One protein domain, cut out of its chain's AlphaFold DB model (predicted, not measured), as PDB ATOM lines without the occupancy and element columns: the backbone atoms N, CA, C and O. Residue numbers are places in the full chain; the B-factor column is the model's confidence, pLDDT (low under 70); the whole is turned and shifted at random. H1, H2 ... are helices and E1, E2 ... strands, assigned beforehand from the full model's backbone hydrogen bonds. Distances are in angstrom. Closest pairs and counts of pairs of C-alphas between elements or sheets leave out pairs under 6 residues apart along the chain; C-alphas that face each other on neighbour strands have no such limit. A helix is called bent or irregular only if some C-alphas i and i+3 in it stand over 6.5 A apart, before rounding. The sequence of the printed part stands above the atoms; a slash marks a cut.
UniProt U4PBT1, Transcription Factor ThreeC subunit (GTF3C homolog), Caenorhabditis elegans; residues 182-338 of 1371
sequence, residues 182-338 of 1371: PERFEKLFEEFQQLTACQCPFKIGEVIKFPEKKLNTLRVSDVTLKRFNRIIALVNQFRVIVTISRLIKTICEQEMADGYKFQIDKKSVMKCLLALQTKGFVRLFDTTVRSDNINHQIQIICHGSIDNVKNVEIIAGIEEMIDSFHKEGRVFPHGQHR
ATOM      1  N   PRO A 182       5.508 -31.960  -6.848       60.37
ATOM      2  CA  PRO A 182       4.678 -32.490  -7.940       60.37
ATOM      3  C   PRO A 182       3.535 -31.537  -8.336       60.37
ATOM      4  O   PRO A 182       3.248 -31.417  -9.527       60.37
ATOM      5  N   GLU A 183       3.010 -30.768  -7.373       66.52
ATOM      6  CA  GLU A 183       2.038 -29.657  -7.488       66.52
ATOM      7  C   GLU A 183       2.231 -28.754  -8.720       66.52
ATOM      8  O   GLU A 183       1.292 -28.232  -9.319       66.52
ATOM      9  N   ARG A 184       3.486 -28.560  -9.134       67.05
ATOM     10  CA  ARG A 184       3.868 -27.710 -10.272       67.05
ATOM     11  C   ARG A 184       3.473 -28.272 -11.630       67.05
ATOM     12  O   ARG A 184       3.405 -27.518 -12.600       67.05
ATOM     13  N   PHE A 185       3.284 -29.584 -11.707       75.40
ATOM     14  CA  PHE A 185       2.987 -30.316 -12.933       75.40
ATOM     15  C   PHE A 185       1.618 -30.992 -12.892       75.40
ATOM     16  O   PHE A 185       1.155 -31.406 -13.949       75.40
ATOM     17  N   GLU A 186       0.947 -31.027 -11.733       78.99
ATOM     18  CA  GLU A 186      -0.438 -31.498 -11.585       78.99
ATOM     19  C   GLU A 186      -1.339 -30.920 -12.675       78.99
ATOM     20  O   GLU A 186      -1.895 -31.692 -13.439       78.99
ATOM     21  N   LYS A 187      -1.337 -29.600 -12.902       83.78
ATOM     22  CA  LYS A 187      -2.132 -28.975 -13.980       83.78
ATOM     23  C   LYS A 187      -1.848 -29.498 -15.393       83.78
ATOM     24  O   LYS A 187      -2.749 -29.518 -16.221       83.78
ATOM     25  N   LEU A 188      -0.613 -29.914 -15.691       84.60
ATOM     26  CA  LEU A 188      -0.262 -30.500 -16.993       84.60
ATOM     27  C   LEU A 188      -0.641 -31.986 -17.077       84.60
ATOM     28  O   LEU A 188      -0.905 -32.479 -18.173       84.60
ATOM     29  N   PHE A 189      -0.667 -32.694 -15.945       86.17
ATOM     30  CA  PHE A 189      -1.165 -34.066 -15.852       86.17
ATOM     31  C   PHE A 189      -2.700 -34.120 -15.866       86.17
ATOM     32  O   PHE A 189      -3.255 -34.969 -16.553       86.17
ATOM     33  N   GLU A 190      -3.376 -33.183 -15.197       86.75
ATOM     34  CA  GLU A 190      -4.818 -32.934 -15.283       86.75
ATOM     35  C   GLU A 190      -5.222 -32.625 -16.728       86.75
ATOM     36  O   GLU A 190      -6.113 -33.279 -17.256       86.75
ATOM     37  N   GLU A 191      -4.531 -31.695 -17.400       88.67
ATOM     38  CA  GLU A 191      -4.751 -31.380 -18.820       88.67
ATOM     39  C   GLU A 191      -4.525 -32.618 -19.712       88.67
ATOM     40  O   GLU A 191      -5.361 -32.921 -20.562       88.67
ATOM     41  N   PHE A 192      -3.458 -33.399 -19.487       89.40
ATOM     42  CA  PHE A 192      -3.227 -34.650 -20.225       89.40
ATOM     43  C   PHE A 192      -4.366 -35.661 -20.003       89.40
ATOM     44  O   PHE A 192      -4.854 -36.269 -20.958       89.40
ATOM     45  N   GLN A 193      -4.813 -35.836 -18.757       89.39
ATOM     46  CA  GLN A 193      -5.871 -36.775 -18.382       89.39
ATOM     47  C   GLN A 193      -7.243 -36.339 -18.917       89.39
ATOM     48  O   GLN A 193      -8.008 -37.180 -19.381       89.39
ATOM     49  N   GLN A 194      -7.536 -35.035 -18.933       89.17
ATOM     50  CA  GLN A 194      -8.726 -34.460 -19.573       89.17
ATOM     51  C   GLN A 194      -8.718 -34.679 -21.094       89.17
ATOM     52  O   GLN A 194      -9.764 -34.952 -21.679       89.17
ATOM     53  N   LEU A 195      -7.548 -34.600 -21.737       87.76
ATOM     54  CA  LEU A 195      -7.394 -34.764 -23.187       87.76
ATOM     55  C   LEU A 195      -7.347 -36.225 -23.669       87.76
ATOM     56  O   LEU A 195      -7.571 -36.468 -24.854       87.76
ATOM     57  N   THR A 196      -7.030 -37.190 -22.800       84.33
ATOM     58  CA  THR A 196      -6.806 -38.603 -23.187       84.33
ATOM     59  C   THR A 196      -7.672 -39.622 -22.452       84.33
ATOM     60  O   THR A 196      -7.665 -40.794 -22.823       84.33
ATOM     61  N   ALA A 197      -8.387 -39.212 -21.399       83.66
ATOM     62  CA  ALA A 197      -9.087 -40.087 -20.455       83.66
ATOM     63  C   ALA A 197      -8.202 -41.156 -19.767       83.66
ATOM     64  O   ALA A 197      -8.726 -42.066 -19.123       83.66
ATOM     65  N   CYS A 198      -6.868 -41.048 -19.844       83.90
ATOM     66  CA  CYS A 198      -5.927 -41.960 -19.196       83.90
ATOM     67  C   CYS A 198      -4.890 -41.209 -18.345       83.90
ATOM     68  O   CYS A 198      -4.663 -40.011 -18.508       83.90
ATOM     69  N   GLN A 199      -4.219 -41.917 -17.432       84.41
ATOM     70  CA  GLN A 199      -3.057 -41.352 -16.738       84.41
ATOM     71  C   GLN A 199      -1.894 -41.171 -17.723       84.41
ATOM     72  O   GLN A 199      -1.701 -41.995 -18.619       84.41
ATOM     73  N   CYS A 200      -1.110 -40.101 -17.562       84.59
ATOM     74  CA  CYS A 200       0.003 -39.792 -18.459       84.59
ATOM     75  C   CYS A 200       1.072 -40.907 -18.433       84.59
ATOM     76  O   CYS A 200       1.705 -41.114 -17.396       84.59
ATOM     77  N   PRO A 201       1.333 -41.612 -19.554       86.13
ATOM     78  CA  PRO A 201       2.249 -42.753 -19.588       86.13
ATOM     79  C   PRO A 201       3.723 -42.346 -19.758       86.13
ATOM     80  O   PRO A 201       4.546 -43.192 -20.120       86.13
ATOM     81  N   PHE A 202       4.038 -41.063 -19.545       85.60
ATOM     82  CA  PHE A 202       5.368 -40.466 -19.661       85.60
ATOM     83  C   PHE A 202       5.791 -39.861 -18.316       85.60
ATOM     84  O   PHE A 202       5.092 -39.012 -17.760       85.60
ATOM     85  N   LYS A 203       6.961 -40.245 -17.804       82.87
ATOM     86  CA  LYS A 203       7.530 -39.686 -16.565       82.87
ATOM     87  C   LYS A 203       8.331 -38.417 -16.872       82.87
ATOM     88  O   LYS A 203       9.041 -38.341 -17.874       82.87
ATOM     89  N   ILE A 204       8.274 -37.404 -16.005       80.54
ATOM     90  CA  ILE A 204       9.076 -36.185 -16.200       80.54
ATOM     91  C   ILE A 204      10.562 -36.536 -16.046       80.54
ATOM     92  O   ILE A 204      10.989 -37.127 -15.061       80.54
ATOM     93  N   GLY A 205      11.361 -36.170 -17.048       77.38
ATOM     94  CA  GLY A 205      12.771 -36.534 -17.155       77.38
ATOM     95  C   GLY A 205      13.065 -37.810 -17.951       77.38
ATOM     96  O   GLY A 205      14.238 -38.019 -18.260       77.38
ATOM     97  N   GLU A 206      12.054 -38.602 -18.333       84.51
ATOM     98  CA  GLU A 206      12.190 -39.809 -19.170       84.51
ATOM     99  C   GLU A 206      12.901 -39.507 -20.501       84.51
ATOM    100  O   GLU A 206      12.703 -38.441 -21.090       84.51
ATOM    101  N   VAL A 207      13.744 -40.432 -20.982       85.17
ATOM    102  CA  VAL A 207      14.568 -40.246 -22.190       85.17
ATOM    103  C   VAL A 207      14.237 -41.297 -23.249       85.17
ATOM    104  O   VAL A 207      14.746 -42.417 -23.227       85.17
ATOM    105  N   ILE A 208      13.420 -40.896 -24.218       87.86
ATOM    106  CA  ILE A 208      12.967 -41.726 -25.336       87.86
ATOM    107  C   ILE A 208      14.050 -41.746 -26.430       87.86
ATOM    108  O   ILE A 208      14.618 -40.706 -26.789       87.86
ATOM    109  N   LYS A 209      14.354 -42.939 -26.956       85.07
ATOM    110  CA  LYS A 209      15.351 -43.201 -28.013       85.07
ATOM    111  C   LYS A 209      14.640 -43.595 -29.318       85.07
ATOM    112  O   LYS A 209      13.615 -44.260 -29.265       85.07
ATOM    113  N   PHE A 210      15.201 -43.227 -30.474       85.35
ATOM    114  CA  PHE A 210      14.617 -43.500 -31.800       85.35
ATOM    115  C   PHE A 210      15.657 -44.136 -32.749       85.35
ATOM    116  O   PHE A 210      16.077 -43.482 -33.709       85.35
ATOM    117  N   PRO A 211      16.126 -45.371 -32.470       76.35
ATOM    118  CA  PRO A 211      17.289 -45.965 -33.143       76.35
ATOM    119  C   PRO A 211      17.149 -46.020 -34.673       76.35
ATOM    120  O   PRO A 211      18.057 -45.611 -35.390       76.35
ATOM    121  N   GLU A 212      15.984 -46.429 -35.174       75.98
ATOM    122  CA  GLU A 212      15.717 -46.636 -36.606       75.98
ATOM    123  C   GLU A 212      15.602 -45.335 -37.422       75.98
ATOM    124  O   GLU A 212      15.882 -45.306 -38.618       75.98
ATOM    125  N   LYS A 213      15.165 -44.231 -36.802       70.80
ATOM    126  CA  LYS A 213      14.680 -43.032 -37.520       70.80
ATOM    127  C   LYS A 213      15.764 -41.966 -37.767       70.80
ATOM    128  O   LYS A 213      15.426 -40.840 -38.124       70.80
ATOM    129  N   LYS A 214      17.052 -42.273 -37.540       75.27
ATOM    130  CA  LYS A 214      18.185 -41.309 -37.561       75.27
ATOM    131  C   LYS A 214      17.928 -40.049 -36.696       75.27
ATOM    132  O   LYS A 214      18.372 -38.947 -37.023       75.27
ATOM    133  N   LEU A 215      17.201 -40.201 -35.581       76.41
ATOM    134  CA  LEU A 215      16.811 -39.116 -34.672       76.41
ATOM    135  C   LEU A 215      17.476 -39.262 -33.295       76.41
ATOM    136  O   LEU A 215      17.361 -40.289 -32.631       76.41
ATOM    137  N   ASN A 216      18.102 -38.181 -32.820       76.10
ATOM    138  CA  ASN A 216      18.620 -38.089 -31.449       76.10
ATOM    139  C   ASN A 216      17.487 -38.256 -30.412       76.10
ATOM    140  O   ASN A 216      16.321 -38.013 -30.716       76.10
ATOM    141  N   THR A 217      17.831 -38.545 -29.158       83.36
ATOM    142  CA  THR A 217      16.860 -38.735 -28.064       83.36
ATOM    143  C   THR A 217      15.913 -37.546 -27.830       83.36
ATOM    144  O   THR A 217      16.192 -36.402 -28.222       83.36
ATOM    145  N   LEU A 218      14.779 -37.822 -27.183       86.44
ATOM    146  CA  LEU A 218      13.836 -36.842 -26.635       86.44
ATOM    147  C   LEU A 218      13.793 -36.998 -25.116       86.44
ATOM    148  O   LEU A 218      13.600 -38.104 -24.628       86.44
ATOM    149  N   ARG A 219      13.932 -35.893 -24.377       85.95
ATOM    150  CA  ARG A 219      13.697 -35.869 -22.930       85.95
ATOM    151  C   ARG A 219      12.309 -35.297 -22.644       85.95
ATOM    152  O   ARG A 219      11.955 -34.241 -23.177       85.95
ATOM    153  N   VAL A 220      11.533 -35.972 -21.806       86.59
ATOM    154  CA  VAL A 220      10.246 -35.473 -21.317       86.59
ATOM    155  C   VAL A 220      10.515 -34.352 -20.311       86.59
ATOM    156  O   VAL A 220      11.263 -34.514 -19.349       86.59
ATOM    157  N   SER A 221       9.938 -33.188 -20.571       85.77
ATOM    158  CA  SER A 221      10.022 -31.971 -19.763       85.77
ATOM    159  C   SER A 221       8.644 -31.314 -19.717       85.77
ATOM    160  O   SER A 221       7.748 -31.732 -20.443       85.77
ATOM    161  N   ASP A 222       8.484 -30.265 -18.925       84.30
ATOM    162  CA  ASP A 222       7.311 -29.391 -18.920       84.30
ATOM    163  C   ASP A 222       6.995 -28.816 -20.310       84.30
ATOM    164  O   ASP A 222       5.843 -28.840 -20.740       84.30
ATOM    165  N   VAL A 223       8.018 -28.400 -21.063       85.75
ATOM    166  CA  VAL A 223       7.871 -27.968 -22.463       85.75
ATOM    167  C   VAL A 223       7.460 -29.144 -23.363       85.75
ATOM    168  O   VAL A 223       6.602 -28.988 -24.229       85.75
ATOM    169  N   THR A 224       8.008 -30.345 -23.148       88.14
ATOM    170  CA  THR A 224       7.615 -31.556 -23.898       88.14
ATOM    171  C   THR A 224       6.175 -31.982 -23.588       88.14
ATOM    172  O   THR A 224       5.454 -32.360 -24.503       88.14
ATOM    173  N   LEU A 225       5.735 -31.881 -22.332       87.98
ATOM    174  CA  LEU A 225       4.388 -32.249 -21.895       87.98
ATOM    175  C   LEU A 225       3.352 -31.223 -22.371       87.98
ATOM    176  O   LEU A 225       2.341 -31.619 -22.937       87.98
ATOM    177  N   LYS A 226       3.657 -29.917 -22.309       88.92
ATOM    178  CA  LYS A 226       2.869 -28.882 -23.005       88.92
ATOM    179  C   LYS A 226       2.749 -29.163 -24.504       88.92
ATOM    180  O   LYS A 226       1.673 -29.000 -25.068       88.92
ATOM    181  N   ARG A 227       3.830 -29.600 -25.164       90.38
ATOM    182  CA  ARG A 227       3.792 -30.009 -26.581       90.38
ATOM    183  C   ARG A 227       2.921 -31.245 -26.796       90.38
ATOM    184  O   ARG A 227       2.184 -31.258 -27.772       90.38
ATOM    185  N   PHE A 228       2.961 -32.241 -25.912       92.07
ATOM    186  CA  PHE A 228       2.053 -33.390 -25.974       92.07
ATOM    187  C   PHE A 228       0.593 -32.954 -25.826       92.07
ATOM    188  O   PHE A 228      -0.191 -33.244 -26.721       92.07
ATOM    189  N   ASN A 229       0.251 -32.177 -24.796       91.24
ATOM    190  CA  ASN A 229      -1.108 -31.675 -24.574       91.24
ATOM    191  C   ASN A 229      -1.600 -30.854 -25.782       91.24
ATOM    192  O   ASN A 229      -2.690 -31.094 -26.288       91.24
ATOM    193  N   ARG A 230      -0.757 -29.977 -26.346       89.67
ATOM    194  CA  ARG A 230      -1.066 -29.208 -27.571       89.67
ATOM    195  C   ARG A 230      -1.253 -30.089 -28.808       89.67
ATOM    196  O   ARG A 230      -2.189 -29.863 -29.565       89.67
ATOM    197  N   ILE A 231      -0.397 -31.091 -29.024       91.08
ATOM    198  CA  ILE A 231      -0.532 -32.031 -30.150       91.08
ATOM    199  C   ILE A 231      -1.814 -32.859 -30.000       91.08
ATOM    200  O   ILE A 231      -2.560 -32.973 -30.965       91.08
ATOM    201  N   ILE A 232      -2.095 -33.391 -28.808       90.28
ATOM    202  CA  ILE A 232      -3.294 -34.192 -28.531       90.28
ATOM    203  C   ILE A 232      -4.554 -33.329 -28.675       90.28
ATOM    204  O   ILE A 232      -5.477 -33.740 -29.362       90.28
ATOM    205  N   ALA A 233      -4.581 -32.105 -28.140       90.47
ATOM    206  CA  ALA A 233      -5.709 -31.186 -28.312       90.47
ATOM    207  C   ALA A 233      -5.987 -30.869 -29.793       90.47
ATOM    208  O   ALA A 233      -7.137 -30.920 -30.223       90.47
ATOM    209  N   LEU A 234      -4.946 -30.614 -30.596       88.10
ATOM    210  CA  LEU A 234      -5.089 -30.391 -32.040       88.10
ATOM    211  C   LEU A 234      -5.538 -31.659 -32.786       88.10
ATOM    212  O   LEU A 234      -6.365 -31.574 -33.690       88.10
ATOM    213  N   VAL A 235      -5.034 -32.835 -32.410       87.80
ATOM    214  CA  VAL A 235      -5.442 -34.117 -33.007       87.80
ATOM    215  C   VAL A 235      -6.875 -34.491 -32.609       87.80
ATOM    216  O   VAL A 235      -7.615 -34.988 -33.449       87.80
ATOM    217  N   ASN A 236      -7.321 -34.174 -31.393       87.45
ATOM    218  CA  ASN A 236      -8.710 -34.348 -30.966       87.45
ATOM    219  C   ASN A 236      -9.653 -33.358 -31.676       87.45
ATOM    220  O   ASN A 236     -10.769 -33.729 -32.026       87.45
ATOM    221  N   GLN A 237      -9.204 -32.118 -31.909       87.52
ATOM    222  CA  GLN A 237      -9.986 -31.077 -32.586       87.52
ATOM    223  C   GLN A 237     -10.153 -31.339 -34.089       87.52
ATOM    224  O   GLN A 237     -11.258 -31.210 -34.607       87.52
ATOM    225  N   PHE A 238      -9.065 -31.665 -34.794       82.71
ATOM    226  CA  PHE A 238      -9.055 -31.767 -36.261       82.71
ATOM    227  C   PHE A 238      -9.114 -33.206 -36.789       82.71
ATOM    228  O   PHE A 238      -9.424 -33.395 -37.960       82.71
ATOM    229  N   ARG A 239      -8.817 -34.219 -35.956       86.01
ATOM    230  CA  ARG A 239      -8.703 -35.667 -36.271       86.01
ATOM    231  C   ARG A 239      -7.610 -36.049 -37.278       86.01
ATOM    232  O   ARG A 239      -6.950 -37.075 -37.090       86.01
ATOM    233  N   VAL A 240      -7.362 -35.208 -38.280       85.19
ATOM    234  CA  VAL A 240      -6.338 -35.342 -39.320       85.19
ATOM    235  C   VAL A 240      -5.607 -34.006 -39.491       85.19
ATOM    236  O   VAL A 240      -6.220 -32.963 -39.697       85.19
ATOM    237  N   ILE A 241      -4.273 -34.025 -39.445       85.26
ATOM    238  CA  ILE A 241      -3.415 -32.866 -39.726       85.26
ATOM    239  C   ILE A 241      -2.487 -33.232 -40.890       85.26
ATOM    240  O   ILE A 241      -1.556 -34.023 -40.748       85.26
ATOM    241  N   VAL A 242      -2.753 -32.643 -42.059       81.47
ATOM    242  CA  VAL A 242      -2.167 -33.045 -43.355       81.47
ATOM    243  C   VAL A 242      -0.711 -32.611 -43.547       81.47
ATOM    244  O   VAL A 242       0.027 -33.227 -44.313       81.47
ATOM    245  N   THR A 243      -0.274 -31.538 -42.878       80.05
ATOM    246  CA  THR A 243       1.100 -31.033 -43.007       80.05
ATOM    247  C   THR A 243       1.743 -30.756 -41.652       80.05
ATOM    248  O   THR A 243       1.250 -29.967 -40.842       80.05
ATOM    249  N   ILE A 244       2.933 -31.326 -41.444       84.50
ATOM    250  CA  ILE A 244       3.795 -31.003 -40.296       84.50
ATOM    251  C   ILE A 244       4.137 -29.501 -40.224       84.50
ATOM    252  O   ILE A 244       4.345 -28.968 -39.137       84.50
ATOM    253  N   SER A 245       4.120 -28.796 -41.361       80.84
ATOM    254  CA  SER A 245       4.278 -27.341 -41.460       80.84
ATOM    255  C   SER A 245       3.197 -26.572 -40.688       80.84
ATOM    256  O   SER A 245       3.532 -25.630 -39.969       80.84
ATOM    257  N   ARG A 246       1.918 -26.985 -40.778       80.64
ATOM    258  CA  ARG A 246       0.839 -26.402 -39.957       80.64
ATOM    259  C   ARG A 246       1.077 -26.670 -38.473       80.64
ATOM    260  O   ARG A 246       1.007 -25.734 -37.687       80.64
ATOM    261  N   LEU A 247       1.436 -27.901 -38.099       85.62
ATOM    262  CA  LEU A 247       1.692 -28.243 -36.695       85.62
ATOM    263  C   LEU A 247       2.860 -27.438 -36.094       85.62
ATOM    264  O   LEU A 247       2.732 -26.905 -34.995       85.62
ATOM    265  N   ILE A 248       3.970 -27.290 -36.828       86.55
ATOM    266  CA  ILE A 248       5.105 -26.439 -36.429       86.55
ATOM    267  C   ILE A 248       4.644 -24.988 -36.229       86.55
ATOM    268  O   ILE A 248       4.986 -24.383 -35.215       86.55
ATOM    269  N   LYS A 249       3.849 -24.437 -37.158       84.73
ATOM    270  CA  LYS A 249       3.330 -23.063 -37.069       84.73
ATOM    271  C   LYS A 249       2.458 -22.865 -35.825       84.73
ATOM    272  O   LYS A 249       2.752 -21.967 -35.041       84.73
ATOM    273  N   THR A 250       1.465 -23.725 -35.597       84.91
ATOM    274  CA  THR A 250       0.557 -23.610 -34.443       84.91
ATOM    275  C   THR A 250       1.297 -23.771 -33.112       84.91
ATOM    276  O   THR A 250       1.056 -22.995 -32.187       84.91
ATOM    277  N   ILE A 251       2.247 -24.712 -33.013       87.27
ATOM    278  CA  ILE A 251       3.082 -24.858 -31.809       87.27
ATOM    279  C   ILE A 251       3.949 -23.609 -31.598       87.27
ATOM    280  O   ILE A 251       3.990 -23.102 -30.482       87.27
ATOM    281  N   CYS A 252       4.590 -23.068 -32.640       85.12
ATOM    282  CA  CYS A 252       5.366 -21.825 -32.542       85.12
ATOM    283  C   CYS A 252       4.511 -20.629 -32.095       85.12
ATOM    284  O   CYS A 252       4.960 -19.849 -31.262       85.12
ATOM    285  N   GLU A 253       3.288 -20.486 -32.607       85.20
ATOM    286  CA  GLU A 253       2.376 -19.392 -32.243       85.20
ATOM    287  C   GLU A 253       1.943 -19.491 -30.771       85.20
ATOM    288  O   GLU A 253       2.029 -18.509 -30.031       85.20
ATOM    289  N   GLN A 254       1.594 -20.694 -30.304       86.06
ATOM    290  CA  GLN A 254       1.281 -20.951 -28.893       86.06
ATOM    291  C   GLN A 254       2.519 -20.870 -27.977       86.06
ATOM    292  O   GLN A 254       2.399 -20.561 -26.796       86.06
ATOM    293  N   GLU A 255       3.726 -21.160 -28.466       85.23
ATOM    294  CA  GLU A 255       4.972 -20.991 -27.703       85.23
ATOM    295  C   GLU A 255       5.389 -19.519 -27.602       85.23
ATOM    296  O   GLU A 255       5.828 -19.072 -26.542       85.23
ATOM    297  N   MET A 256       5.184 -18.731 -28.658       80.39
ATOM    298  CA  MET A 256       5.393 -17.284 -28.622       80.39
ATOM    299  C   MET A 256       4.396 -16.584 -27.688       80.39
ATOM    300  O   MET A 256       4.799 -15.661 -26.980       80.39
ATOM    301  N   ALA A 257       3.143 -17.050 -27.617       83.20
ATOM    302  CA  ALA A 257       2.154 -16.573 -26.644       83.20
ATOM    303  C   ALA A 257       2.568 -16.862 -25.183       83.20
ATOM    304  O   ALA A 257       2.453 -15.986 -24.328       83.20
ATOM    305  N   ASP A 258       3.149 -18.037 -24.912       77.41
ATOM    306  CA  ASP A 258       3.769 -18.393 -23.620       77.41
ATOM    307  C   ASP A 258       5.051 -17.582 -23.298       77.41
ATOM    308  O   ASP A 258       5.627 -17.728 -22.217       77.41
ATOM    309  N   GLY A 259       5.552 -16.757 -24.225       75.03
ATOM    310  CA  GLY A 259       6.819 -16.029 -24.080       75.03
ATOM    311  C   GLY A 259       8.073 -16.908 -24.214       75.03
ATOM    312  O   GLY A 259       9.167 -16.504 -23.793       75.03
ATOM    313  N   TYR A 260       7.934 -18.106 -24.790       73.18
ATOM    314  CA  TYR A 260       9.033 -19.031 -25.053       73.18
ATOM    315  C   TYR A 260       9.931 -18.510 -26.189       73.18
ATOM    316  O   TYR A 260       9.484 -17.862 -27.134       73.18
ATOM    317  N   LYS A 261      11.246 -18.731 -26.066       70.64
ATOM    318  CA  LYS A 261      12.282 -17.975 -26.812       70.64
ATOM    319  C   LYS A 261      12.970 -18.765 -27.923       70.64
ATOM    320  O   LYS A 261      13.914 -18.261 -28.529       70.64
ATOM    321  N   PHE A 262      12.528 -19.993 -28.170       73.55
ATOM    322  CA  PHE A 262      13.089 -20.885 -29.177       73.55
ATOM    323  C   PHE A 262      11.972 -21.353 -30.108       73.55
ATOM    324  O   PHE A 262      10.873 -21.636 -29.648       73.55
ATOM    325  N   GLN A 263      12.254 -21.456 -31.404       78.59
ATOM    326  CA  GLN A 263      11.337 -22.078 -32.361       78.59
ATOM    327  C   GLN A 263      11.521 -23.600 -32.332       78.59
ATOM    328  O   GLN A 263      12.639 -24.089 -32.135       78.59
ATOM    329  N   ILE A 264      10.435 -24.355 -32.514       83.61
ATOM    330  CA  ILE A 264      10.491 -25.819 -32.592       83.61
ATOM    331  C   ILE A 264      10.967 -26.257 -33.984       83.61
ATOM    332  O   ILE A 264      10.456 -25.798 -35.003       83.61
ATOM    333  N   ASP A 265      11.961 -27.143 -34.043       80.79
ATOM    334  CA  ASP A 265      12.490 -27.652 -35.308       80.79
ATOM    335  C   ASP A 265      11.756 -28.927 -35.760       80.79
ATOM    336  O   ASP A 265      11.224 -29.687 -34.943       80.79
ATOM    337  N   LYS A 266      11.773 -29.209 -37.073       84.54
ATOM    338  CA  LYS A 266      11.112 -30.393 -37.652       84.54
ATOM    339  C   LYS A 266      11.565 -31.698 -36.979       84.54
ATOM    340  O   LYS A 266      10.742 -32.590 -36.786       84.54
ATOM    341  N   LYS A 267      12.839 -31.812 -36.566       84.81
ATOM    342  CA  LYS A 267      13.354 -33.026 -35.910       84.81
ATOM    343  C   LYS A 267      12.801 -33.164 -34.483       84.81
ATOM    344  O   LYS A 267      12.505 -34.287 -34.089       84.81
ATOM    345  N   SER A 268      12.577 -32.084 -33.726       84.72
ATOM    346  CA  SER A 268      11.880 -32.171 -32.427       84.72
ATOM    347  C   SER A 268      10.394 -32.507 -32.567       84.72
ATOM    348  O   SER A 268       9.906 -33.331 -31.795       84.72
ATOM    349  N   VAL A 269       9.687 -31.949 -33.559       88.93
ATOM    350  CA  VAL A 269       8.277 -32.314 -33.817       88.93
ATOM    351  C   VAL A 269       8.149 -33.803 -34.136       88.93
ATOM    352  O   VAL A 269       7.348 -34.486 -33.501       88.93
ATOM    353  N   MET A 270       8.994 -34.337 -35.027       88.40
ATOM    354  CA  MET A 270       8.988 -35.769 -35.351       88.40
ATOM    355  C   MET A 270       9.215 -36.660 -34.127       88.40
ATOM    356  O   MET A 270       8.535 -37.670 -33.987       88.40
ATOM    357  N   LYS A 271      10.110 -36.289 -33.201       88.92
ATOM    358  CA  LYS A 271      10.292 -37.045 -31.950       88.92
ATOM    359  C   LYS A 271       9.050 -37.025 -31.063       88.92
ATOM    360  O   LYS A 271       8.712 -38.056 -30.493       88.92
ATOM    361  N   CYS A 272       8.389 -35.872 -30.920       90.26
ATOM    362  CA  CYS A 272       7.170 -35.783 -30.115       90.26
ATOM    363  C   CYS A 272       6.045 -36.640 -30.710       90.26
ATOM    364  O   CYS A 272       5.366 -37.350 -29.976       90.26
ATOM    365  N   LEU A 273       5.895 -36.621 -32.036       90.93
ATOM    366  CA  LEU A 273       4.915 -37.438 -32.748       90.93
ATOM    367  C   LEU A 273       5.213 -38.939 -32.627       90.93
ATOM    368  O   LEU A 273       4.315 -39.706 -32.302       90.93
ATOM    369  N   LEU A 274       6.472 -39.352 -32.809       89.71
ATOM    370  CA  LEU A 274       6.890 -40.748 -32.629       89.71
ATOM    371  C   LEU A 274       6.680 -41.224 -31.181       89.71
ATOM    372  O   LEU A 274       6.190 -42.327 -30.980       89.71
ATOM    373  N   ALA A 275       6.978 -40.393 -30.175       89.96
ATOM    374  CA  ALA A 275       6.732 -40.724 -28.769       89.96
ATOM    375  C   ALA A 275       5.239 -40.942 -28.460       89.96
ATOM    376  O   ALA A 275       4.887 -41.891 -27.759       89.96
ATOM    377  N   LEU A 276       4.358 -40.099 -29.011       90.46
ATOM    378  CA  LEU A 276       2.905 -40.266 -28.908       90.46
ATOM    379  C   LEU A 276       2.408 -41.497 -29.685       90.46
ATOM    380  O   LEU A 276       1.501 -42.184 -29.214       90.46
ATOM    381  N   GLN A 277       3.037 -41.824 -30.818       89.30
ATOM    382  CA  GLN A 277       2.743 -43.022 -31.609       89.30
ATOM    383  C   GLN A 277       3.119 -44.317 -30.881       89.30
ATOM    384  O   GLN A 277       2.326 -45.254 -30.877       89.30
ATOM    385  N   THR A 278       4.256 -44.364 -30.177       85.93
ATOM    386  CA  THR A 278       4.648 -45.512 -29.332       85.93
ATOM    387  C   THR A 278       3.657 -45.783 -28.187       85.93
ATOM    388  O   THR A 278       3.649 -46.879 -27.634       85.93
ATOM    389  N   LYS A 279       2.808 -44.811 -27.827       87.32
ATOM    390  CA  LYS A 279       1.739 -44.954 -26.821       87.32
ATOM    391  C   LYS A 279       0.320 -44.964 -27.423       87.32
ATOM    392  O   LYS A 279      -0.645 -44.964 -26.671       87.32
ATOM    393  N   GLY A 280       0.182 -44.978 -28.752       84.35
ATOM    394  CA  GLY A 280      -1.103 -45.123 -29.449       84.35
ATOM    395  C   GLY A 280      -1.975 -43.865 -29.577       84.35
ATOM    396  O   GLY A 280      -3.034 -43.948 -30.190       84.35
ATOM    397  N   PHE A 281      -1.562 -42.698 -29.070       87.70
ATOM    398  CA  PHE A 281      -2.384 -41.472 -29.134       87.70
ATOM    399  C   PHE A 281      -2.490 -40.875 -30.546       87.70
ATOM    400  O   PHE A 281      -3.469 -40.211 -30.885       87.70
ATOM    401  N   VAL A 282      -1.460 -41.085 -31.367       89.10
ATOM    402  CA  VAL A 282      -1.290 -40.477 -32.691       89.10
ATOM    403  C   VAL A 282      -0.766 -41.538 -33.653       89.10
ATOM    404  O   VAL A 282       0.131 -42.292 -33.289       89.10
ATOM    405  N   ARG A 283      -1.252 -41.577 -34.896       87.23
ATOM    406  CA  ARG A 283      -0.666 -42.410 -35.958       87.23
ATOM    407  C   ARG A 283      -0.084 -41.534 -37.068       87.23
ATOM    408  O   ARG A 283      -0.681 -40.533 -37.454       87.23
ATOM    409  N   LEU A 284       1.104 -41.902 -37.550       86.59
ATOM    410  CA  LEU A 284       1.794 -41.230 -38.652       86.59
ATOM    411  C   LEU A 284       1.673 -42.046 -39.935       86.59
ATOM    412  O   LEU A 284       1.941 -43.248 -39.918       86.59
ATOM    413  N   PHE A 285       1.345 -41.372 -41.037       85.47
ATOM    414  CA  PHE A 285       1.317 -41.952 -42.377       85.47
ATOM    415  C   PHE A 285       2.124 -41.090 -43.357       85.47
ATOM    416  O   PHE A 285       1.853 -39.898 -43.517       85.47
ATOM    417  N   ASP A 286       3.092 -41.703 -44.035       82.26
ATOM    418  CA  ASP A 286       3.734 -41.146 -45.227       82.26
ATOM    419  C   ASP A 286       2.834 -41.429 -46.448       82.26
ATOM    420  O   ASP A 286       2.400 -42.565 -46.647       82.26
ATOM    421  N   THR A 287       2.522 -40.420 -47.266       81.86
ATOM    422  CA  THR A 287       1.715 -40.594 -48.491       81.86
ATOM    423  C   THR A 287       2.109 -39.600 -49.585       81.86
ATOM    424  O   THR A 287       2.732 -38.572 -49.315       81.86
ATOM    425  N   THR A 288       1.759 -39.896 -50.836       80.02
ATOM    426  CA  THR A 288       1.995 -39.030 -52.001       80.02
ATOM    427  C   THR A 288       0.696 -38.401 -52.476       80.02
ATOM    428  O   THR A 288      -0.177 -39.093 -53.000       80.02
ATOM    429  N   VAL A 289       0.592 -37.081 -52.351       79.42
ATOM    430  CA  VAL A 289      -0.524 -36.290 -52.882       79.42
ATOM    431  C   VAL A 289      -0.087 -35.613 -54.177       79.42
ATOM    432  O   VAL A 289       0.918 -34.903 -54.210       79.42
ATOM    433  N   ARG A 290      -0.854 -35.828 -55.250       77.08
ATOM    434  CA  ARG A 290      -0.645 -35.179 -56.549       77.08
ATOM    435  C   ARG A 290      -1.378 -33.837 -56.575       77.08
ATOM    436  O   ARG A 290      -2.603 -33.815 -56.516       77.08
ATOM    437  N   SER A 291      -0.638 -32.738 -56.691       68.03
ATOM    438  CA  SER A 291      -1.162 -31.365 -56.784       68.03
ATOM    439  C   SER A 291      -0.375 -30.618 -57.862       68.03
ATOM    440  O   SER A 291       0.818 -30.862 -58.002       68.03
ATOM    441  N   ASP A 292      -1.023 -29.780 -58.677       65.00
ATOM    442  CA  ASP A 292      -0.392 -29.063 -59.804       65.00
ATOM    443  C   ASP A 292       0.475 -29.965 -60.728       65.00
ATOM    444  O   ASP A 292       1.551 -29.577 -61.174       65.00
ATOM    445  N   ASN A 293       0.024 -31.203 -60.985       69.03
ATOM    446  CA  ASN A 293       0.755 -32.283 -61.682       69.03
ATOM    447  C   ASN A 293       2.084 -32.748 -61.038       69.03
ATOM    448  O   ASN A 293       2.759 -33.614 -61.593       69.03
ATOM    449  N   ILE A 294       2.429 -32.266 -59.843       71.83
ATOM    450  CA  ILE A 294       3.612 -32.670 -59.077       71.83
ATOM    451  C   ILE A 294       3.206 -33.661 -57.973       71.83
ATOM    452  O   ILE A 294       2.219 -33.476 -57.258       71.83
ATOM    453  N   ASN A 295       3.987 -34.733 -57.815       76.44
ATOM    454  CA  ASN A 295       3.800 -35.718 -56.749       76.44
ATOM    455  C   ASN A 295       4.523 -35.258 -55.474       76.44
ATOM    456  O   ASN A 295       5.744 -35.368 -55.367       76.44
ATOM    457  N   HIS A 296       3.773 -34.764 -54.490       75.26
ATOM    458  CA  HIS A 296       4.319 -34.310 -53.214       75.26
ATOM    459  C   HIS A 296       4.239 -35.410 -52.151       75.26
ATOM    460  O   HIS A 296       3.150 -35.824 -51.753       75.26
ATOM    461  N   GLN A 297       5.392 -35.846 -51.640       80.59
ATOM    462  CA  GLN A 297       5.459 -36.662 -50.425       80.59
ATOM    463  C   GLN A 297       5.105 -35.804 -49.200       80.59
ATOM    464  O   GLN A 297       5.703 -34.747 -48.975       80.59
ATOM    465  N   ILE A 298       4.141 -36.262 -48.405       82.71
ATOM    466  CA  ILE A 298       3.666 -35.597 -47.189       82.71
ATOM    467  C   ILE A 298       3.577 -36.575 -46.017       82.71
ATOM    468  O   ILE A 298       3.445 -37.783 -46.198       82.71
ATOM    469  N   GLN A 299       3.618 -36.019 -44.806       83.02
ATOM    470  CA  GLN A 299       3.424 -36.744 -43.552       83.02
ATOM    471  C   GLN A 299       2.137 -36.269 -42.894       83.02
ATOM    472  O   GLN A 299       2.058 -35.124 -42.440       83.02
ATOM    473  N   ILE A 300       1.153 -37.165 -42.864       85.82
ATOM    474  CA  ILE A 300      -0.154 -36.954 -42.250       85.82
ATOM    475  C   ILE A 300      -0.121 -37.484 -40.819       85.82
ATOM    476  O   ILE A 300       0.461 -38.533 -40.528       85.82
ATOM    477  N   ILE A 301      -0.747 -36.725 -39.927       86.59
ATOM    478  CA  ILE A 301      -0.811 -36.977 -38.493       86.59
ATOM    479  C   ILE A 301      -2.281 -37.209 -38.139       86.59
ATOM    480  O   ILE A 301      -3.094 -36.297 -38.269       86.59
ATOM    481  N   CYS A 302      -2.618 -38.421 -37.711       87.95
ATOM    482  CA  CYS A 302      -3.991 -38.853 -37.459       87.95
ATOM    483  C   CYS A 302      -4.229 -39.179 -35.981       87.95
ATOM    484  O   CYS A 302      -3.306 -39.587 -35.270       87.95
ATOM    485  N   HIS A 303      -5.483 -39.080 -35.538       87.56
ATOM    486  CA  HIS A 303      -5.931 -39.645 -34.264       87.56
ATOM    487  C   HIS A 303      -5.666 -41.161 -34.203       87.56
ATOM    488  O   HIS A 303      -5.784 -41.861 -35.213       87.56
ATOM    489  N   GLY A 304      -5.322 -41.681 -33.019       81.53
ATOM    490  CA  GLY A 304      -4.920 -43.082 -32.812       81.53
ATOM    491  C   GLY A 304      -5.921 -44.146 -33.289       81.53
ATOM    492  O   GLY A 304      -5.525 -45.270 -33.578       81.53
ATOM    493  N   SER A 305      -7.200 -43.789 -33.446       81.94
ATOM    494  CA  SER A 305      -8.262 -44.669 -33.962       81.94
ATOM    495  C   SER A 305      -8.308 -44.815 -35.493       81.94
ATOM    496  O   SER A 305      -9.216 -45.456 -36.013       81.94
ATOM    497  N   ILE A 306      -7.421 -44.155 -36.244       81.47
ATOM    498  CA  ILE A 306      -7.450 -44.144 -37.716       81.47
ATOM    499  C   ILE A 306      -6.411 -45.142 -38.239       81.47
ATOM    500  O   ILE A 306      -5.228 -44.818 -38.344       81.47
ATOM    501  N   ASP A 307      -6.837 -46.375 -38.518       76.36
ATOM    502  CA  ASP A 307      -5.937 -47.505 -38.825       76.36
ATOM    503  C   ASP A 307      -5.425 -47.559 -40.271       76.36
ATOM    504  O   ASP A 307      -4.396 -48.179 -40.534       76.36
ATOM    505  N   ASN A 308      -6.107 -46.906 -41.215       78.06
ATOM    506  CA  ASN A 308      -5.864 -47.075 -42.648       78.06
ATOM    507  C   ASN A 308      -5.717 -45.724 -43.366       78.06
ATOM    508  O   ASN A 308      -6.554 -44.839 -43.196       78.06
ATOM    509  N   VAL A 309      -4.704 -45.607 -44.236       70.42
ATOM    510  CA  VAL A 309      -4.466 -44.454 -45.133       70.42
ATOM    511  C   VAL A 309      -5.687 -44.148 -46.017       70.42
ATOM    512  O   VAL A 309      -5.911 -43.001 -46.383       70.42
ATOM    513  N   LYS A 310      -6.502 -45.165 -46.331       70.72
ATOM    514  CA  LYS A 310      -7.738 -45.053 -47.125       70.72
ATOM    515  C   LYS A 310      -8.981 -44.627 -46.321       70.72
ATOM    516  O   LYS A 310     -10.088 -44.741 -46.840       70.72
ATOM    517  N   ASN A 311      -8.848 -44.193 -45.063       77.97
ATOM    518  CA  ASN A 311      -9.992 -43.672 -44.304       77.97
ATOM    519  C   ASN A 311     -10.509 -42.366 -44.950       77.97
ATOM    520  O   ASN A 311      -9.722 -41.476 -45.268       77.97
ATOM    521  N   VAL A 312     -11.832 -42.253 -45.108       80.50
ATOM    522  CA  VAL A 312     -12.538 -41.084 -45.663       80.50
ATOM    523  C   VAL A 312     -12.128 -39.780 -44.969       80.50
ATOM    524  O   VAL A 312     -11.943 -38.769 -45.640       80.50
ATOM    525  N   GLU A 313     -11.895 -39.808 -43.652       80.67
ATOM    526  CA  GLU A 313     -11.429 -38.642 -42.885       80.67
ATOM    527  C   GLU A 313     -10.076 -38.099 -43.382       80.67
ATOM    528  O   GLU A 313      -9.857 -36.888 -43.394       80.67
ATOM    529  N   ILE A 314      -9.166 -38.981 -43.816       81.00
ATOM    530  CA  ILE A 314      -7.855 -38.582 -44.349       81.00
ATOM    531  C   ILE A 314      -8.025 -37.894 -45.704       81.00
ATOM    532  O   ILE A 314      -7.388 -36.873 -45.952       81.00
ATOM    533  N   ILE A 315      -8.891 -38.439 -46.562       81.69
ATOM    534  CA  ILE A 315      -9.150 -37.915 -47.909       81.69
ATOM    535  C   ILE A 315      -9.770 -36.515 -47.812       81.69
ATOM    536  O   ILE A 315      -9.192 -35.563 -48.333       81.69
ATOM    537  N   ALA A 316     -10.852 -36.367 -47.041       82.97
ATOM    538  CA  ALA A 316     -11.520 -35.082 -46.834       82.97
ATOM    539  C   ALA A 316     -10.581 -34.021 -46.224       82.97
ATOM    540  O   ALA A 316     -10.571 -32.870 -46.660       82.97
ATOM    541  N   GLY A 317      -9.731 -34.409 -45.262       82.78
ATOM    542  CA  GLY A 317      -8.737 -33.504 -44.682       82.78
ATOM    543  C   GLY A 317      -7.684 -33.027 -45.693       82.78
ATOM    544  O   GLY A 317      -7.290 -31.858 -45.661       82.78
ATOM    545  N   ILE A 318      -7.230 -33.899 -46.606       82.31
ATOM    546  CA  ILE A 318      -6.314 -33.529 -47.703       82.31
ATOM    547  C   ILE A 318      -6.978 -32.511 -48.636       82.31
ATOM    548  O   ILE A 318      -6.345 -31.514 -48.984       82.31
ATOM    549  N   GLU A 319      -8.235 -32.741 -49.012       82.02
ATOM    550  CA  GLU A 319      -9.004 -31.872 -49.908       82.02
ATOM    551  C   GLU A 319      -9.207 -30.475 -49.291       82.02
ATOM    552  O   GLU A 319      -8.794 -29.478 -49.889       82.02
ATOM    553  N   GLU A 320      -9.683 -30.392 -48.041       83.55
ATOM    554  CA  GLU A 320      -9.829 -29.122 -47.306       83.55
ATOM    555  C   GLU A 320      -8.488 -28.367 -47.179       83.55
ATOM    556  O   GLU A 320      -8.417 -27.139 -47.305       83.55
ATOM    557  N   MET A 321      -7.384 -29.092 -46.962       80.11
ATOM    558  CA  MET A 321      -6.047 -28.504 -46.887       80.11
ATOM    559  C   MET A 321      -5.594 -27.929 -48.239       80.11
ATOM    560  O   MET A 321      -5.022 -26.836 -48.270       80.11
ATOM    561  N   ILE A 322      -5.836 -28.628 -49.351       81.09
ATOM    562  CA  ILE A 322      -5.500 -28.148 -50.701       81.09
ATOM    563  C   ILE A 322      -6.286 -26.867 -51.011       81.09
ATOM    564  O   ILE A 322      -5.678 -25.846 -51.348       81.09
ATOM    565  N   ASP A 323      -7.601 -26.871 -50.787       81.60
ATOM    566  CA  ASP A 323      -8.455 -25.700 -51.004       81.60
ATOM    567  C   ASP A 323      -8.075 -24.521 -50.103       81.60
ATOM    568  O   ASP A 323      -8.062 -23.368 -50.544       81.60
ATOM    569  N   SER A 324      -7.658 -24.786 -48.862       82.70
ATOM    570  CA  SER A 324      -7.128 -23.753 -47.975       82.70
ATOM    571  C   SER A 324      -5.830 -23.122 -48.504       82.70
ATOM    572  O   SER A 324      -5.671 -21.908 -48.373       82.70
ATOM    573  N   PHE A 325      -4.907 -23.882 -49.112       77.56
ATOM    574  CA  PHE A 325      -3.706 -23.297 -49.732       77.56
ATOM    575  C   PHE A 325      -4.037 -22.519 -51.012       77.56
ATOM    576  O   PHE A 325      -3.476 -21.439 -51.221       77.56
ATOM    577  N   HIS A 326      -4.970 -23.015 -51.830       76.99
ATOM    578  CA  HIS A 326      -5.472 -22.298 -53.003       76.99
ATOM    579  C   HIS A 326      -6.089 -20.947 -52.608       76.99
ATOM    580  O   HIS A 326      -5.710 -19.911 -53.159       76.99
ATOM    581  N   LYS A 327      -6.950 -20.934 -51.582       78.72
ATOM    582  CA  LYS A 327      -7.592 -19.731 -51.027       78.72
ATOM    583  C   LYS A 327      -6.600 -18.741 -50.399       78.72
ATOM    584  O   LYS A 327      -6.827 -17.537 -50.458       78.72
ATOM    585  N   GLU A 328      -5.480 -19.216 -49.849       73.28
ATOM    586  CA  GLU A 328      -4.378 -18.372 -49.349       73.28
ATOM    587  C   GLU A 328      -3.403 -17.877 -50.447       73.28
ATOM    588  O   GLU A 328      -2.487 -17.097 -50.156       73.28
ATOM    589  N   GLY A 329      -3.541 -18.315 -51.704       70.27
ATOM    590  CA  GLY A 329      -2.599 -17.974 -52.779       70.27
ATOM    591  C   GLY A 329      -1.199 -18.565 -52.554       70.27
ATOM    592  O   GLY A 329      -0.178 -17.881 -52.729       70.27
ATOM    593  N   ARG A 330      -1.145 -19.823 -52.106       73.84
ATOM    594  CA  ARG A 330       0.067 -20.564 -51.729       73.84
ATOM    595  C   ARG A 330       0.168 -21.912 -52.453       73.84
ATOM    596  O   ARG A 330      -0.820 -22.432 -52.954       73.84
ATOM    597  N   VAL A 331       1.376 -22.471 -52.485       74.11
ATOM    598  CA  VAL A 331       1.697 -23.790 -53.049       74.11
ATOM    599  C   VAL A 331       1.666 -24.851 -51.943       74.11
ATOM    600  O   VAL A 331       2.324 -24.707 -50.903       74.11
ATOM    601  N   PHE A 332       0.919 -25.931 -52.171       73.60
ATOM    602  CA  PHE A 332       0.936 -27.131 -51.333       73.60
ATOM    603  C   PHE A 332       2.276 -27.882 -51.495       73.60
ATOM    604  O   PHE A 332       2.819 -27.899 -52.594       73.60
ATOM    605  N   PRO A 333       2.857 -28.522 -50.459       66.96
ATOM    606  CA  PRO A 333       2.476 -28.537 -49.045       66.96
ATOM    607  C   PRO A 333       3.301 -27.554 -48.184       66.96
ATOM    608  O   PRO A 333       3.249 -27.608 -46.954       66.96
ATOM    609  N   HIS A 334       4.149 -26.717 -48.793       65.98
ATOM    610  CA  HIS A 334       5.137 -25.896 -48.071       65.98
ATOM    611  C   HIS A 334       4.659 -24.477 -47.734       65.98
ATOM    612  O   HIS A 334       5.287 -23.806 -46.919       65.98
ATOM    613  N   GLY A 335       3.560 -23.997 -48.323       63.07
ATOM    614  CA  GLY A 335       3.005 -22.679 -48.000       63.07
ATOM    615  C   GLY A 335       3.815 -21.489 -48.526       63.07
ATOM    616  O   GLY A 335       3.517 -20.342 -48.176       63.07
ATOM    617  N   GLN A 336       4.801 -21.740 -49.395       63.94
ATOM    618  CA  GLN A 336       5.364 -20.715 -50.276       63.94
ATOM    619  C   GLN A 336       4.207 -20.027 -51.012       63.94
ATOM    620  O   GLN A 336       3.258 -20.697 -51.418       63.94
ATOM    621  N   HIS A 337       4.241 -18.704 -51.184       56.53
ATOM    622  CA  HIS A 337       3.273 -18.069 -52.082       56.53
ATOM    623  C   HIS A 337       3.431 -18.641 -53.492       56.53
ATOM    624  O   HIS A 337       4.556 -18.941 -53.889       56.53
ATOM    625  N   ARG A 338       2.333 -18.742 -54.255       51.58
ATOM    626  CA  ARG A 338       2.414 -18.995 -55.701       51.58
ATOM    627  C   ARG A 338       3.144 -17.813 -56.352       51.58
ATOM    628  O   ARG A 338       2.531 -16.813 -56.724       51.58
TER     629      ARG A 338
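This is residues 182 to 338 of the 1371 residues of the protein "Transcription Factor ThreeC subunit (GTF3C homolog)" of Caenorhabditis elegans (UniProt U4PBT1). Three crossed helices, H2, H3 and H4, make the core of an elongated domain, with H1 side by side with H2 and a short two-stranded hairpin, E1 and E2, beside H4. From this core a long, bent hairpin of E3 and E4 reaches away, and H5 crosses one side of it, away from the other helices. The printed part has 157 residues, with five named helices and four named strands in the order H1 E1 E2 H2 H3 H4 E3 E4 H5. Both two-stranded sheets are antiparallel, and the class is mixed, helices and strands. The whole is compact, with a radius of gyration of the C-alphas of 16.2 A and spans of 53 by 35 by 31 A.

E3, residues 282 to 291, and E4, residues 294 to 303, form a hairpin, with N 285 and O 300 within hydrogen-bond range at 3.0 A and N 298 and O 287 at 2.9 A. E3 bends by 55 degrees at residue 288. Residues 240 to 241 pair with residues 301 to 302 of E4, antiparallel. The closest C-alphas of E4 and H5, residues 312 to 327, are those of Cys 302 and Ile 314, 7.9 A apart; H5 touches no helix. The hub is H2, residues 222 to 238; its closest C-alpha to E4 is that of Val 235, 5.7 A from His 303. H1, residues 183 to 196, touches H2 at Phe 192 and Asn 229, 5.7 A between C-alphas, at a shallow tilt of 22 degrees, the same way. H3, residues 244 to 257, only just touches H2, with 3 pairs of C-alphas within 8 A; the closest are Arg 230 and Ile 251, 7.4 A. H4, residues 266 to 277, touches H3 with its residues 266 to 269 alone, about perpendicular at 80 degrees; the closest C-alphas are Ile 248 and Val 269, 7.2 A. H4 touches H2 with its residues 272 to 276 alone, the closest C-alphas being Phe 228 and Cys 272, 7.0 A. E1, residues 207 to 210, and E2, residues 215 to 219, form a hairpin, with N 208 and O 218 at 2.8 A, within hydrogen-bond range. The closest C-alphas of E2 and H4 are Leu 218 and Lys 271, 6.4 A. Every O i to N i+4 pair is within range in H2, H3, H4 and H5, and 8 of 10 in H1.

E4 is 27.5 A from first to last C-alpha, E3 25.8 A, H2 24.0 A, H5 22.6 A and H1 20.1 A. H1 begins at C-alpha 183, (2.038, -29.657, -7.488), and is irregular, with C-alphas 184 and 187 7.2 A apart. E4 begins at C-alpha 294, (3.612, -32.670, -59.077), and H5 ends at C-alpha 327, (-7.592, -19.731, -51.027).

The C-alphas farthest apart are those of Glu 183 and Asn 293, 54.3 A. The printed part has no cut and no long link. Mean pLDDT of the printed part is 81.6; residues 182 to 184, 291 to 293 and 333 to 338 are under 70.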